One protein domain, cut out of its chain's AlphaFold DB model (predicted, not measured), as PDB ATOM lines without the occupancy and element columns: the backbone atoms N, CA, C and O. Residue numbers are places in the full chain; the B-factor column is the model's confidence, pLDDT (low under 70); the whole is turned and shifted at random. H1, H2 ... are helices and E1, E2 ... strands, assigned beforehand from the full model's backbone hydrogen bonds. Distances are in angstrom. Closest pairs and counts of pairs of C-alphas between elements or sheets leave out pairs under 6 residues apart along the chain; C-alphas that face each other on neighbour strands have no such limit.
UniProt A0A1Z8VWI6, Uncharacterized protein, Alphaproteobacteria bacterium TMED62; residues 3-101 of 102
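What this domain is: This is residues 3 to 101 of the 102 residues of an uncharacterized protein of Alphaproteobacteria bacterium TMED62 (UniProt A0A1Z8VWI6). One long helix, H1, sticks out with its residues 3 to 24 like a handle from a small body in which three shorter helices, H2, H3 and H4, pack together with their centres in a triangle. H3 and H4 pack side by side, running opposite ways, H2 folds back onto the first residues of H3, and a small hairpin of two short strands, E1 and E2, extends from the other end of H3. The printed part has 99 residues with four named helices and two named strands, in the order H1, H2, H3, E1, E2, H4; the sheet, order E1 - E2, is antiparallel, and the class is mostly helix. The whole is loose, with a radius of gyration of the C-alphas of 18.3 A, and only just elongated, spanning 58 by 38 by 26 A, with H1 making much of the length.

Where its parts are: H1 takes residues 3 to 26, from C-alpha 3 at (-53.691, -8.894, 7.169) to C-alpha 26 at (-54.551, 20.081, 26.234), 34.7 A. H2 is residues 41 to 49, 12.3 A long. H3 is residues 53 to 67, 21.0 A long. E1, residues 68 to 70, spans 7.0 A, and E2, residues 76 to 78, spans 6.8 A. H4, residues 87 to 99, is 18.1 A long and ends with C-alpha 99 at (-59.865, 28.175, 29.567).

How they stand to each other: H1 touches no helix; it is apart from H2 and H3, and only just apart from H4, the closest C-alphas being 8.3 A apart. H2 and H3 form a helical hairpin, at a steep tilt of 42 degrees, opposite ways. They touch, H3 with residues 53 to 56 alone; the closest C-alphas are those of Asn 47 and Leu 56, 6.7 A apart. H3 and H4 touch, with the C-alphas of Tyr 60 and Leu 90 closest at 6.1 A, at a shallow tilt of 22 degrees, opposite ways. H2 and H4 are close but not clearly touching, with the C-alphas of Ile 48 and His 96 closest at 6.7 A. E1 and E2 form an antiparallel hairpin, with directions at 137 degrees; N 69 and O 77, and N 77 and O 69, are each 2.8 A apart, within hydrogen-bond range. The closest C-alphas of H3 and E2 are those of Asn 67 and Arg 78, 5.8 A apart. In H1, H2, H3 and H4 every O i to N i+4 pair is within hydrogen-bond range.

The domain as a whole: The two C-alphas farthest apart are those of Phe 3 and Tyr 38, 58.6 A. Without residues 3 to 24, which stand free, the body of 77 residues spans 39 by 27 by 24 A. The printed part has no cut. The link from H1 to H2, 14 residues, is long. The mean pLDDT of the printed part is 87.0; residues 3 to 5, in H1, and 81 to 85, between E2 and H4, are under 70.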
ATOM      1  N   PHE A   3     -53.550 -10.345   7.356       61.44
ATOM      2  CA  PHE A   3     -53.691  -8.894   7.169       61.44
ATOM      3  C   PHE A   3     -54.576  -8.228   8.242       61.44
ATOM      4  O   PHE A   3     -54.324  -7.103   8.662       61.44
ATOM      5  N   HIS A   4     -55.583  -8.951   8.744       67.88
ATOM      6  CA  HIS A   4     -56.538  -8.442   9.731       67.88
ATOM      7  C   HIS A   4     -55.904  -8.162  11.106       67.88
ATOM      8  O   HIS A   4     -56.307  -7.227  11.791       67.88
ATOM      9  N   TRP A   5     -54.888  -8.936  11.499       69.81
ATOM     10  CA  TRP A   5     -54.171  -8.728  12.761       69.81
ATOM     11  C   TRP A   5     -53.248  -7.511  12.705       69.81
ATOM     12  O   TRP A   5     -53.255  -6.698  13.625       69.81
ATOM     13  N   LEU A   6     -52.522  -7.341  11.596       76.56
ATOM     14  CA  LEU A   6     -51.689  -6.159  11.358       76.56
ATOM     15  C   LEU A   6     -52.522  -4.874  11.437       76.56
ATOM     16  O   LEU A   6     -52.172  -3.970  12.188       76.56
ATOM     17  N   ILE A   7     -53.668  -4.823  10.747       81.94
ATOM     18  CA  ILE A   7     -54.563  -3.653  10.768       81.94
ATOM     19  C   ILE A   7     -55.027  -3.315  12.195       81.94
ATOM     20  O   ILE A   7     -55.004  -2.146  12.578       81.94
ATOM     21  N   LYS A   8     -55.398  -4.314  13.008       80.06
ATOM     22  CA  LYS A   8     -55.803  -4.086  14.407       80.06
ATOM     23  C   LYS A   8     -54.692  -3.447  15.241       80.06
ATOM     24  O   LYS A   8     -54.964  -2.508  15.988       80.06
ATOM     25  N   TYR A   9     -53.450  -3.908  15.089       84.69
ATOM     26  CA  TYR A   9     -52.306  -3.306  15.780       84.69
ATOM     27  C   TYR A   9     -52.035  -1.874  15.320       84.69
ATOM     28  O   TYR A   9     -51.799  -1.011  16.162       84.69
ATOM     29  N   TYR A  10     -52.132  -1.593  14.017       87.25
ATOM     30  CA  TYR A  10     -51.970  -0.232  13.498       87.25
ATOM     31  C   TYR A  10     -53.023   0.729  14.055       87.25
ATOM     32  O   TYR A  10     -52.666   1.822  14.490       87.25
ATOM     33  N   ILE A  11     -54.296   0.320  14.104       90.19
ATOM     34  CA  ILE A  11     -55.375   1.147  14.667       90.19
ATOM     35  C   ILE A  11     -55.144   1.399  16.164       90.19
ATOM     36  O   ILE A  11     -55.293   2.530  16.621       90.19
ATOM     37  N   SER A  12     -54.732   0.377  16.919       88.12
ATOM     38  CA  SER A  12     -54.432   0.515  18.350       88.12
ATOM     39  C   SER A  12     -53.255   1.466  18.607       88.12
ATOM     40  O   SER A  12     -53.380   2.411  19.386       88.12
ATOM     41  N   CYS A  13     -52.138   1.299  17.890       90.81
ATOM     42  CA  CYS A  13     -50.997   2.215  17.976       90.81
ATOM     43  C   CYS A  13     -51.379   3.645  17.583       90.81
ATOM     44  O   CYS A  13     -50.977   4.593  18.256       90.81
ATOM     45  N   PHE A  14     -52.176   3.812  16.525       93.12
ATOM     46  CA  PHE A  14     -52.659   5.123  16.103       93.12
ATOM     47  C   PHE A  14     -53.503   5.789  17.194       93.12
ATOM     48  O   PHE A  14     -53.279   6.957  17.503       93.12
ATOM     49  N   ALA A  15     -54.415   5.044  17.828       93.25
ATOM     50  CA  ALA A  15     -55.215   5.553  18.936       93.25
ATOM     51  C   ALA A  15     -54.332   5.994  20.111       93.25
ATOM     52  O   ALA A  15     -54.519   7.088  20.633       93.25
ATOM     53  N   VAL A  16     -53.328   5.197  20.490       94.12
ATOM     54  CA  VAL A  16     -52.390   5.547  21.573       94.12
ATOM     55  C   VAL A  16     -51.612   6.824  21.246       94.12
ATOM     56  O   VAL A  16     -51.557   7.732  22.073       94.12
ATOM     57  N   ILE A  17     -51.059   6.939  20.033       93.94
ATOM     58  CA  ILE A  17     -50.349   8.148  19.586       93.94
ATOM     59  C   ILE A  17     -51.290   9.355  19.609       93.94
ATOM     60  O   ILE A  17     -50.920  10.414  20.114       93.94
ATOM     61  N   PHE A  18     -52.519   9.190  19.117       94.00
ATOM     62  CA  PHE A  18     -53.531  10.238  19.130       94.00
ATOM     63  C   PHE A  18     -53.870  10.689  20.557       94.00
ATOM     64  O   PHE A  18     -53.878  11.887  20.824       94.00
ATOM     65  N   PHE A  19     -54.070   9.760  21.495       92.75
ATOM     66  CA  PHE A  19     -54.319  10.082  22.903       92.75
ATOM     67  C   PHE A  19     -53.152  10.836  23.543       92.75
ATOM     68  O   PHE A  19     -53.376  11.803  24.273       92.75
ATOM     69  N   ILE A  20     -51.912  10.433  23.255       92.75
ATOM     70  CA  ILE A  20     -50.715  11.123  23.750       92.75
ATOM     71  C   ILE A  20     -50.658  12.551  23.197       92.75
ATOM     72  O   ILE A  20     -50.462  13.494  23.964       92.75
ATOM     73  N   LEU A  21     -50.858  12.726  21.888       90.12
ATOM     74  CA  LEU A  21     -50.868  14.045  21.253       90.12
ATOM     75  C   LEU A  21     -51.978  14.929  21.826       90.12
ATOM     76  O   LEU A  21     -51.707  16.052  22.243       90.12
ATOM     77  N   PHE A  22     -53.193  14.393  21.942       88.38
ATOM     78  CA  PHE A  22     -54.329  15.090  22.534       88.38
ATOM     79  C   PHE A  22     -54.045  15.519  23.979       88.38
ATOM     80  O   PHE A  22     -54.343  16.648  24.368       88.38
ATOM     81  N   TYR A  23     -53.430  14.651  24.784       88.69
ATOM     82  CA  TYR A  23     -53.044  14.991  26.150       88.69
ATOM     83  C   TYR A  23     -52.004  16.119  26.187       88.69
ATOM     84  O   TYR A  23     -52.143  17.058  26.969       88.69
ATOM     85  N   ILE A  24     -50.981  16.059  25.328       85.56
ATOM     86  CA  ILE A  24     -49.936  17.089  25.244       85.56
ATOM     87  C   ILE A  24     -50.519  18.432  24.791       85.56
ATOM     88  O   ILE A  24     -50.143  19.468  25.338       85.56
ATOM     89  N   GLU A  25     -51.436  18.436  23.822       80.62
ATOM     90  CA  GLU A  25     -52.067  19.663  23.326       80.62
ATOM     91  C   GLU A  25     -52.963  20.341  24.366       80.62
ATOM     92  O   GLU A  25     -53.002  21.570  24.424       80.62
ATOM     93  N   ASN A  26     -53.640  19.558  25.210       82.81
ATOM     94  CA  ASN A  26     -54.551  20.081  26.234       82.81
ATOM     95  C   ASN A  26     -53.881  20.369  27.583       82.81
ATOM     96  O   ASN A  26     -54.515  20.929  28.486       82.81
ATOM     97  N   LYS A  27     -52.614  19.993  27.757       87.81
ATOM     98  CA  LYS A  27     -51.873  20.281  28.983       87.81
ATOM     99  C   LYS A  27     -51.454  21.749  29.024       87.81
ATOM    100  O   LYS A  27     -51.103  22.350  28.011       87.81
ATOM    101  N   GLU A  28     -51.454  22.318  30.227       87.44
ATOM    102  CA  GLU A  28     -50.961  23.677  30.446       87.44
ATOM    103  C   GLU A  28     -49.496  23.798  29.968       87.44
ATOM    104  O   GLU A  28     -48.649  22.993  30.375       87.44
ATOM    105  N   PRO A  29     -49.169  24.775  29.100       87.75
ATOM    106  CA  PRO A  29     -47.831  24.892  28.533       87.75
ATOM    107  C   PRO A  29     -46.810  25.316  29.587       87.75
ATOM    108  O   PRO A  29     -47.064  26.200  30.399       87.75
ATOM    109  N   PHE A  30     -45.607  24.751  29.534       86.62
ATOM    110  CA  PHE A  30     -44.528  25.169  30.424       86.62
ATOM    111  C   PHE A  30     -43.869  26.474  29.953       86.62
ATOM    112  O   PHE A  30     -43.433  26.593  28.803       86.62
ATOM    113  N   VAL A  31     -43.723  27.432  30.871       87.88
ATOM    114  CA  VAL A  31     -43.023  28.701  30.640       87.88
ATOM    115  C   VAL A  31     -41.823  28.797  31.572       87.88
ATOM    116  O   VAL A  31     -41.970  28.799  32.790       87.88
ATOM    117  N   ASN A  32     -40.628  28.937  30.997       87.38
ATOM    118  CA  ASN A  32     -39.444  29.317  31.759       87.38
ATOM    119  C   ASN A  32     -39.437  30.842  31.963       87.38
ATOM    120  O   ASN A  32     -39.063  31.592  31.057       87.38
ATOM    121  N   TRP A  33     -39.859  31.296  33.144       86.56
ATOM    122  CA  TRP A  33     -39.994  32.718  33.482       86.56
ATOM    123  C   TRP A  33     -38.669  33.479  33.536       86.56
ATOM    124  O   TRP A  33     -38.661  34.684  33.294       86.56
ATOM    125  N   ASN A  34     -37.537  32.787  33.710       85.44
ATOM    126  CA  ASN A  34     -36.207  33.407  33.644       85.44
ATOM    127  C   ASN A  34     -35.924  34.011  32.259       85.44
ATOM    128  O   ASN A  34     -35.126  34.936  32.125       85.44
ATOM    129  N   LEU A  35     -36.614  33.533  31.217       81.50
ATOM    130  CA  LEU A  35     -36.534  34.100  29.875       81.50
ATOM    131  C   LEU A  35     -37.365  35.384  29.717       81.50
ATOM    132  O   LEU A  35     -37.318  36.000  28.658       81.50
ATOM    133  N   TYR A  36     -38.124  35.835  30.715       81.56
ATOM    134  CA  TYR A  36     -39.002  37.007  30.596       81.56
ATOM    135  C   TYR A  36     -38.785  37.994  31.755       81.56
ATOM    136  O   TYR A  36     -39.720  38.280  32.495       81.56
ATOM    137  N   PRO A  37     -37.581  38.586  31.897       75.56
ATOM    138  CA  PRO A  37     -37.252  39.453  33.035       75.56
ATOM    139  C   PRO A  37     -38.133  40.711  33.121       75.56
ATOM    140  O   PRO A  37     -38.356  41.256  34.197       75.56
ATOM    141  N   TYR A  38     -38.685  41.158  31.989       78.81
ATOM    142  CA  TYR A  38     -39.581  42.316  31.916       78.81
ATOM    143  C   TYR A  38     -41.046  41.984  32.248       78.81
ATOM    144  O   TYR A  38     -41.880  42.885  32.352       78.81
ATOM    145  N   VAL A  39     -41.380  40.699  32.397       81.19
ATOM    146  CA  VAL A  39     -42.733  40.219  32.680       81.19
ATOM    147  C   VAL A  39     -42.750  39.635  34.086       81.19
ATOM    148  O   VAL A  39     -42.184  38.581  34.350       81.19
ATOM    149  N   LYS A  40     -43.436  40.311  35.010       83.88
ATOM    150  CA  LYS A  40     -43.615  39.795  36.372       83.88
ATOM    151  C   LYS A  40     -44.576  38.604  36.340       83.88
ATOM    152  O   LYS A  40     -45.781  38.807  36.198       83.88
ATOM    153  N   GLU A  41     -44.051  37.392  36.521       89.19
ATOM    154  CA  GLU A  41     -44.823  36.140  36.599       89.19
ATOM    155  C   GLU A  41     -46.039  36.276  37.526       89.19
ATOM    156  O   GLU A  41     -47.166  35.983  37.123       89.19
ATOM    157  N   LYS A  42     -45.825  36.812  38.736       88.38
ATOM    158  CA  LYS A  42     -46.879  37.036  39.737       88.38
ATOM    159  C   LYS A  42     -48.067  37.820  39.170       88.38
ATOM    160  O   LYS A  42     -49.207  37.420  39.362       88.38
ATOM    161  N   LYS A  43     -47.805  38.874  38.391       89.69
ATOM    162  CA  LYS A  43     -48.847  39.714  37.784       89.69
ATOM    163  C   LYS A  43     -49.653  38.956  36.726       89.69
ATOM    164  O   LYS A  43     -50.856  39.165  36.611       89.69
ATOM    165  N   ILE A  44     -49.009  38.092  35.936       90.56
ATOM    166  CA  ILE A  44     -49.727  37.254  34.964       90.56
ATOM    167  C   ILE A  44     -50.581  36.218  35.692       90.56
ATOM    168  O   ILE A  44     -51.760  36.092  35.371       90.56
ATOM    169  N   LYS A  45     -50.029  35.543  36.706       90.81
ATOM    170  CA  LYS A  45     -50.772  34.578  37.529       90.81
ATOM    171  C   LYS A  45     -51.982  35.211  38.220       90.81
ATOM    172  O   LYS A  45     -53.061  34.632  38.181       90.81
ATOM    173  N   GLU A  46     -51.841  36.417  38.767       93.56
ATOM    174  CA  GLU A  46     -52.957  37.182  39.344       93.56
ATOM    175  C   GLU A  46     -54.031  37.510  38.299       93.56
ATOM    176  O   GLU A  46     -55.214  37.311  38.556       93.56
ATOM    177  N   ASN A  47     -53.648  37.961  37.099       92.00
ATOM    178  CA  ASN A  47     -54.619  38.234  36.031       92.00
ATOM    179  C   ASN A  47     -55.354  36.963  35.573       92.00
ATOM    180  O   ASN A  47     -56.534  37.037  35.238       92.00
ATOM    181  N   ILE A  48     -54.674  35.810  35.558       92.62
ATOM    182  CA  ILE A  48     -55.285  34.505  35.257       92.62
ATOM    183  C   ILE A  48     -56.284  34.126  36.349       92.62
ATOM    184  O   ILE A  48     -57.424  33.793  36.030       92.62
ATOM    185  N   PHE A  49     -55.873  34.215  37.616       92.31
ATOM    186  CA  PHE A  49     -56.713  33.905  38.772       92.31
ATOM    187  C   PHE A  49     -57.966  34.792  38.817       92.31
ATOM    188  O   PHE A  49     -59.078  34.291  38.959       92.31
ATOM    189  N   ASN A  50     -57.794  36.094  38.578       93.94
ATOM    190  CA  ASN A  50     -58.877  37.077  38.532       93.94
ATOM    191  C   ASN A  50     -59.694  37.041  37.228       93.94
ATOM    192  O   ASN A  50     -60.620  37.834  37.077       93.94
ATOM    193  N   LYS A  51     -59.351  36.165  36.270       92.56
ATOM    194  CA  LYS A  51     -59.987  36.064  34.943       92.56
ATOM    195  C   LYS A  51     -60.066  37.405  34.194       92.56
ATOM    196  O   LYS A  51     -61.030  37.679  33.481       92.56
ATOM    197  N   ASP A  52     -59.038  38.244  34.316       93.94
ATOM    198  CA  ASP A  52     -58.985  39.555  33.658       93.94
ATOM    199  C   ASP A  52     -58.633  39.404  32.165       93.94
ATOM    200  O   ASP A  52     -57.490  39.590  31.729       93.94
ATOM    201  N   CYS A  53     -59.638  39.037  31.362       91.50
ATOM    202  CA  CYS A  53     -59.502  38.775  29.928       91.50
ATOM    203  C   CYS A  53     -58.873  39.944  29.164       91.50
ATOM    204  O   CYS A  53     -58.089  39.731  28.238       91.50
ATOM    205  N   LYS A  54     -59.207  41.188  29.534       93.50
ATOM    206  CA  LYS A  54     -58.716  42.378  28.833       93.50
ATOM    207  C   LYS A  54     -57.209  42.500  29.005       93.50
ATOM    208  O   LYS A  54     -56.493  42.637  28.013       93.50
ATOM    209  N   LYS A  55     -56.710  42.383  30.241       93.00
ATOM    210  CA  LYS A  55     -55.264  42.416  30.490       93.00
ATOM    211  C   LYS A  55     -54.554  41.236  29.838       93.00
ATOM    212  O   LYS A  55     -53.519  41.449  29.211       93.00
ATOM    213  N   LEU A  56     -55.105  40.023  29.929       92.50
ATOM    214  CA  LEU A  56     -54.505  38.833  29.310       92.50
ATOM    215  C   LEU A  56     -54.386  38.969  27.787       92.50
ATOM    216  O   LEU A  56     -53.307  38.726  27.246       92.50
ATOM    217  N   LYS A  57     -55.437  39.442  27.102       93.44
ATOM    218  CA  LYS A  57     -55.403  39.708  25.653       93.44
ATOM    219  C   LYS A  57     -54.380  40.786  25.297       93.44
ATOM    220  O   LYS A  57     -53.618  40.608  24.353       93.44
ATOM    221  N   VAL A  58     -54.304  41.873  26.068       94.00
ATOM    222  CA  VAL A  58     -53.291  42.923  25.853       94.00
ATOM    223  C   VAL A  58     -51.873  42.360  25.987       94.00
ATOM    224  O   VAL A  58     -51.026  42.641  25.139       94.00
ATOM    225  N   PHE A  59     -51.609  41.534  27.004       91.00
ATOM    226  CA  PHE A  59     -50.317  40.856  27.147       91.00
ATOM    227  C   PHE A  59     -50.024  39.927  25.970       91.00
ATOM    228  O   PHE A  59     -48.919  39.972  25.433       91.00
ATOM    229  N   TYR A  60     -51.014  39.141  25.541       92.81
ATOM    230  CA  TYR A  60     -50.886  38.254  24.391       92.81
ATOM    231  C   TYR A  60     -50.501  39.030  23.128       92.81
ATOM    232  O   TYR A  60     -49.490  38.719  22.501       92.81
ATOM    233  N   PHE A  61     -51.243  40.085  22.778       92.38
ATOM    234  CA  PHE A  61     -50.956  40.874  21.579       92.38
ATOM    235  C   PHE A  61     -49.607  41.584  21.655       92.38
ATOM    236  O   PHE A  61     -48.889  41.645  20.655       92.38
ATOM    237  N   LYS A  62     -49.222  42.074  22.839       90.88
ATOM    238  CA  LYS A  62     -47.903  42.676  23.050       90.88
ATOM    239  C   LYS A  62     -46.798  41.660  22.768       90.88
ATOM    240  O   LYS A  62     -45.941  41.923  21.928       90.88
ATOM    241  N   GLU A  63     -46.855  40.486  23.392       89.38
ATOM    242  CA  GLU A  63     -45.865  39.426  23.180       89.38
ATOM    243  C   GLU A  63     -45.860  38.937  21.721       89.38
ATOM    244  O   GLU A  63     -44.802  38.695  21.136       89.38
ATOM    245  N   PHE A  64     -47.032  38.863  21.089       91.00
ATOM    246  CA  PHE A  64     -47.172  38.468  19.693       91.00
ATOM    247  C   PHE A  64     -46.490  39.471  18.761       91.00
ATOM    248  O   PHE A  64     -45.654  39.087  17.948       91.00
ATOM    249  N   SER A  65     -46.780  40.763  18.921       89.44
ATOM    250  CA  SER A  65     -46.203  41.837  18.101       89.44
ATOM    251  C   SER A  65     -44.684  41.966  18.250       89.44
ATOM    252  O   SER A  65     -43.988  42.348  17.303       89.44
ATOM    253  N   LEU A  66     -44.140  41.611  19.419       87.25
ATOM    254  CA  LEU A  66     -42.701  41.586  19.652       87.25
ATOM    255  C   LEU A  66     -42.044  40.453  18.863       87.25
ATOM    256  O   LEU A  66     -41.045  40.692  18.186       87.25
ATOM    257  N   ASN A  67     -42.643  39.260  18.877       87.56
ATOM    258  CA  ASN A  67     -42.030  38.047  18.336       87.56
ATOM    259  C   ASN A  67     -42.405  37.724  16.881       87.56
ATOM    260  O   ASN A  67     -41.677  36.980  16.223       87.56
ATOM    261  N   TYR A  68     -43.506  38.266  16.359       89.31
ATOM    262  CA  TYR A  68     -44.023  37.975  15.020       89.31
ATOM    263  C   TYR A  68     -44.089  39.232  14.153       89.31
ATOM    264  O   TYR A  68     -44.278  40.348  14.635       89.31
ATOM    265  N   LYS A  69     -43.920  39.044  12.847       90.88
ATOM    266  CA  LYS A  69     -44.139  40.053  11.804       90.88
ATOM    267  C   LYS A  69     -44.979  39.454  10.684       90.88
ATOM    268  O   LYS A  69     -45.000  38.235  10.522       90.88
ATOM    269  N   LYS A  70     -45.628  40.294   9.881       91.75
ATOM    270  CA  LYS A  70     -46.280  39.823   8.657       91.75
ATOM    271  C   LYS A  70     -45.263  39.612   7.538       91.75
ATOM    272  O   LYS A  70     -44.300  40.366   7.405       91.75
ATOM    273  N   SER A  71     -45.469  38.557   6.765       90.75
ATOM    274  CA  SER A  71     -44.788  38.316   5.499       90.75
ATOM    275  C   SER A  71     -45.392  39.179   4.397       90.75
ATOM    276  O   SER A  71     -46.456  39.769   4.579       90.75
ATOM    277  N   PHE A  72     -44.740  39.204   3.233       89.69
ATOM    278  CA  PHE A  72     -45.286  39.845   2.036       89.69
ATOM    279  C   PHE A  72     -46.677  39.298   1.665       89.69
ATOM    280  O   PHE A  72     -47.573  40.056   1.322       89.69
ATOM    281  N   PHE A  73     -46.895  37.994   1.851       91.38
ATOM    282  CA  PHE A  73     -48.185  37.330   1.636       91.38
ATOM    283  C   PHE A  73     -49.153  37.453   2.831       91.38
ATOM    284  O   PHE A  73     -50.168  36.769   2.887       91.38
ATOM    285  N   GLY A  74     -48.836  38.280   3.831       89.25
ATOM    286  CA  GLY A  74     -49.696  38.524   4.990       89.25
ATOM    287  C   GLY A  74     -49.645  37.464   6.098       89.25
ATOM    288  O   GLY A  74     -50.329  37.630   7.111       89.25
ATOM    289  N   TYR A  75     -48.821  36.419   5.969       89.38
ATOM    290  CA  TYR A  75     -48.668  35.374   6.990       89.38
ATOM    291  C   TYR A  75     -47.873  35.863   8.200       89.38
ATOM    292  O   TYR A  75     -46.875  36.567   8.054       89.38
ATOM    293  N   ASN A  76     -48.261  35.434   9.401       89.38
ATOM    294  CA  ASN A  76     -47.494  35.718  10.611       89.38
ATOM    295  C   ASN A  76     -46.247  34.828  10.666       89.38
ATOM    296  O   ASN A  76     -46.346  33.614  10.821       89.38
ATOM    297  N   ILE A  77     -45.069  35.439  10.569       87.56
ATOM    298  CA  ILE A  77     -43.773  34.763  10.631       87.56
ATOM    299  C   ILE A  77     -43.028  35.240  11.874       87.56
ATOM    300  O   ILE A  77     -43.003  36.433  12.186       87.56
ATOM    301  N   ARG A  78     -42.386  34.307  12.578       86.75
ATOM    302  CA  ARG A  78     -41.509  34.640  13.705       86.75
ATOM    303  C   ARG A  78     -40.341  35.503  13.230       86.75
ATOM    304  O   ARG A  78     -39.684  35.173  12.245       86.75
ATOM    305  N   LYS A  79     -40.075  36.604  13.935       85.50
ATOM    306  CA  LYS A  79     -38.920  37.475  13.663       85.50
ATOM    307  C   LYS A  79     -37.610  36.739  13.924       85.50
ATOM    308  O   LYS A  79     -36.687  36.851  13.127       85.50
ATOM    309  N   ASP A  80     -37.571  35.960  15.001       79.62
ATOM    310  CA  ASP A  80     -36.458  35.083  15.342       79.62
ATOM    311  C   ASP A  80     -36.848  33.614  15.115       79.62
ATOM    312  O   ASP A  80     -37.833  33.120  15.671       79.62
ATOM    313  N   LYS A  81     -36.074  32.919  14.273       67.19
ATOM    314  CA  LYS A  81     -36.274  31.498  13.955       67.19
ATOM    315  C   LYS A  81     -35.684  30.563  15.016       67.19
ATOM    316  O   LYS A  81     -36.077  29.402  15.053       67.19
ATOM    317  N   LYS A  82     -34.740  31.034  15.844       64.62
ATOM    318  CA  LYS A  82     -33.937  30.181  16.733       64.62
ATOM    319  C   LYS A  82     -34.458  30.128  18.164       64.62
ATOM    320  O   LYS A  82     -34.429  29.056  18.762       64.62
ATOM    321  N   SER A  83     -34.930  31.232  18.745       62.44
ATOM    322  CA  SER A  83     -35.379  31.175  20.139       62.44
ATOM    323  C   SER A  83     -36.717  30.442  20.267       62.44
ATOM    324  O   SER A  83     -37.618  30.614  19.459       62.44
ATOM    325  N   ILE A  84     -36.888  29.612  21.299       66.75
ATOM    326  CA  ILE A  84     -38.201  29.075  21.735       66.75
ATOM    327  C   ILE A  84     -38.962  30.130  22.570       66.75
ATOM    328  O   ILE A  84     -40.164  30.036  22.826       66.75
ATOM    329  N   ARG A  85     -38.242  31.185  22.963       66.06
ATOM    330  CA  ARG A  85     -38.728  32.359  23.684       66.06
ATOM    331  C   ARG A  85     -39.894  33.019  22.933       66.06
ATOM    332  O   ARG A  85     -39.930  33.051  21.704       66.06
ATOM    333  N   GLY A  86     -40.892  33.475  23.679       76.25
ATOM    334  CA  GLY A  86     -42.133  34.051  23.160       76.25
ATOM    335  C   GLY A  86     -43.193  33.014  22.786       76.25
ATOM    336  O   GLY A  86     -44.349  33.180  23.157       76.25
ATOM    337  N   LEU A  87     -42.830  31.901  22.128       83.44
ATOM    338  CA  LEU A  87     -43.813  30.885  21.716       83.44
ATOM    339  C   LEU A  87     -44.493  30.229  22.925       83.44
ATOM    340  O   LEU A  87     -45.718  30.145  22.964       83.44
ATOM    341  N   ASN A  88     -43.715  29.801  23.922       87.38
ATOM    342  CA  ASN A  88     -44.278  29.148  25.107       87.38
ATOM    343  C   ASN A  88     -45.156  30.099  25.923       87.38
ATOM    344  O   ASN A  88     -46.216  29.689  26.382       87.38
ATOM    345  N   LEU A  89     -44.755  31.368  26.059       89.31
ATOM    346  CA  LEU A  89     -45.561  32.368  26.761       89.31
ATOM    347  C   LEU A  89     -46.858  32.676  26.000       89.31
ATOM    348  O   LEU A  89     -47.914  32.776  26.615       89.31
ATOM    349  N   LEU A  90     -46.813  32.754  24.667       91.25
ATOM    350  CA  LEU A  90     -48.015  32.923  23.848       91.25
ATOM    351  C   LEU A  90     -48.961  31.729  23.960       91.25
ATOM    352  O   LEU A  90     -50.156  31.939  24.146       91.25
ATOM    353  N   ARG A  91     -48.445  30.493  23.906       90.62
ATOM    354  CA  ARG A  91     -49.256  29.284  24.130       90.62
ATOM    355  C   ARG A  91     -49.861  29.279  25.529       90.62
ATOM    356  O   ARG A  91     -51.025  28.934  25.681       90.62
ATOM    357  N   TYR A  92     -49.088  29.674  26.538       92.12
ATOM    358  CA  TYR A  92     -49.543  29.757  27.924       92.12
ATOM    359  C   TYR A  92     -50.690  30.754  28.095       92.12
ATOM    360  O   TYR A  92     -51.719  30.434  28.684       92.12
ATOM    361  N   LEU A  93     -50.535  31.954  27.533       92.25
ATOM    362  CA  LEU A  93     -51.572  32.979  27.552       92.25
ATOM    363  C   LEU A  93     -52.819  32.532  26.781       92.25
ATOM    364  O   LEU A  93     -53.918  32.672  27.305       92.25
ATOM    365  N   ASP A  94     -52.662  31.953  25.588       92.88
ATOM    366  CA  ASP A  94     -53.774  31.437  24.776       92.88
ATOM    367  C   ASP A  94     -54.547  30.320  25.496       92.88
ATOM    368  O   ASP A  94     -55.777  30.342  25.532       92.88
ATOM    369  N   TYR A  95     -53.831  29.394  26.146       93.06
ATOM    370  CA  TYR A  95     -54.425  28.335  26.964       93.06
ATOM    371  C   TYR A  95     -55.337  28.914  28.051       93.06
ATOM    372  O   TYR A  95     -56.494  28.514  28.169       93.06
ATOM    373  N   HIS A  96     -54.850  29.896  28.817       93.44
ATOM    374  CA  HIS A  96     -55.629  30.499  29.902       93.44
ATOM    375  C   HIS A  96     -56.748  31.419  29.415       93.44
ATOM    376  O   HIS A  96     -57.808  31.445  30.032       93.44
ATOM    377  N   ILE A  97     -56.557  32.130  28.300       92.44
ATOM    378  CA  ILE A  97     -57.611  32.921  27.644       92.44
ATOM    379  C   ILE A  97     -58.774  31.994  27.263       92.44
ATOM    380  O   ILE A  97     -59.893  32.212  27.726       92.44
ATOM    381  N   LYS A  98     -58.498  30.900  26.540       91.12
ATOM    382  CA  LYS A  98     -59.515  29.912  26.146       91.12
ATOM    383  C   LYS A  98     -60.170  29.242  27.352       91.12
ATOM    384  O   LYS A  98     -61.394  29.147  27.419       91.12
ATOM    385  N   LYS A  99     -59.371  28.815  28.337       90.62
ATOM    386  CA  LYS A  99     -59.865  28.175  29.567       90.62
ATOM    387  C   LYS A  99     -60.793  29.091  30.366       90.62
ATOM    388  O   LYS A  99     -61.788  28.625  30.916       90.62
ATOM    389  N   ASN A 100     -60.507  30.392  30.387       90.69
ATOM    390  CA  ASN A 100     -61.340  31.398  31.043       90.69
ATOM    391  C   ASN A 100     -62.546  31.849  30.200       90.69
ATOM    392  O   ASN A 100     -63.321  32.671  30.683       90.69
ATOM    393  N   LYS A 101     -62.737  31.301  28.988       87.81
ATOM    394  CA  LYS A 101     -63.761  31.719  28.011       87.81
ATOM    395  C   LYS A 101     -63.655  33.201  27.630       87.81
ATOM    396  O   LYS A 101     -64.656  33.882  27.417       87.81
TER     397      LYS A 101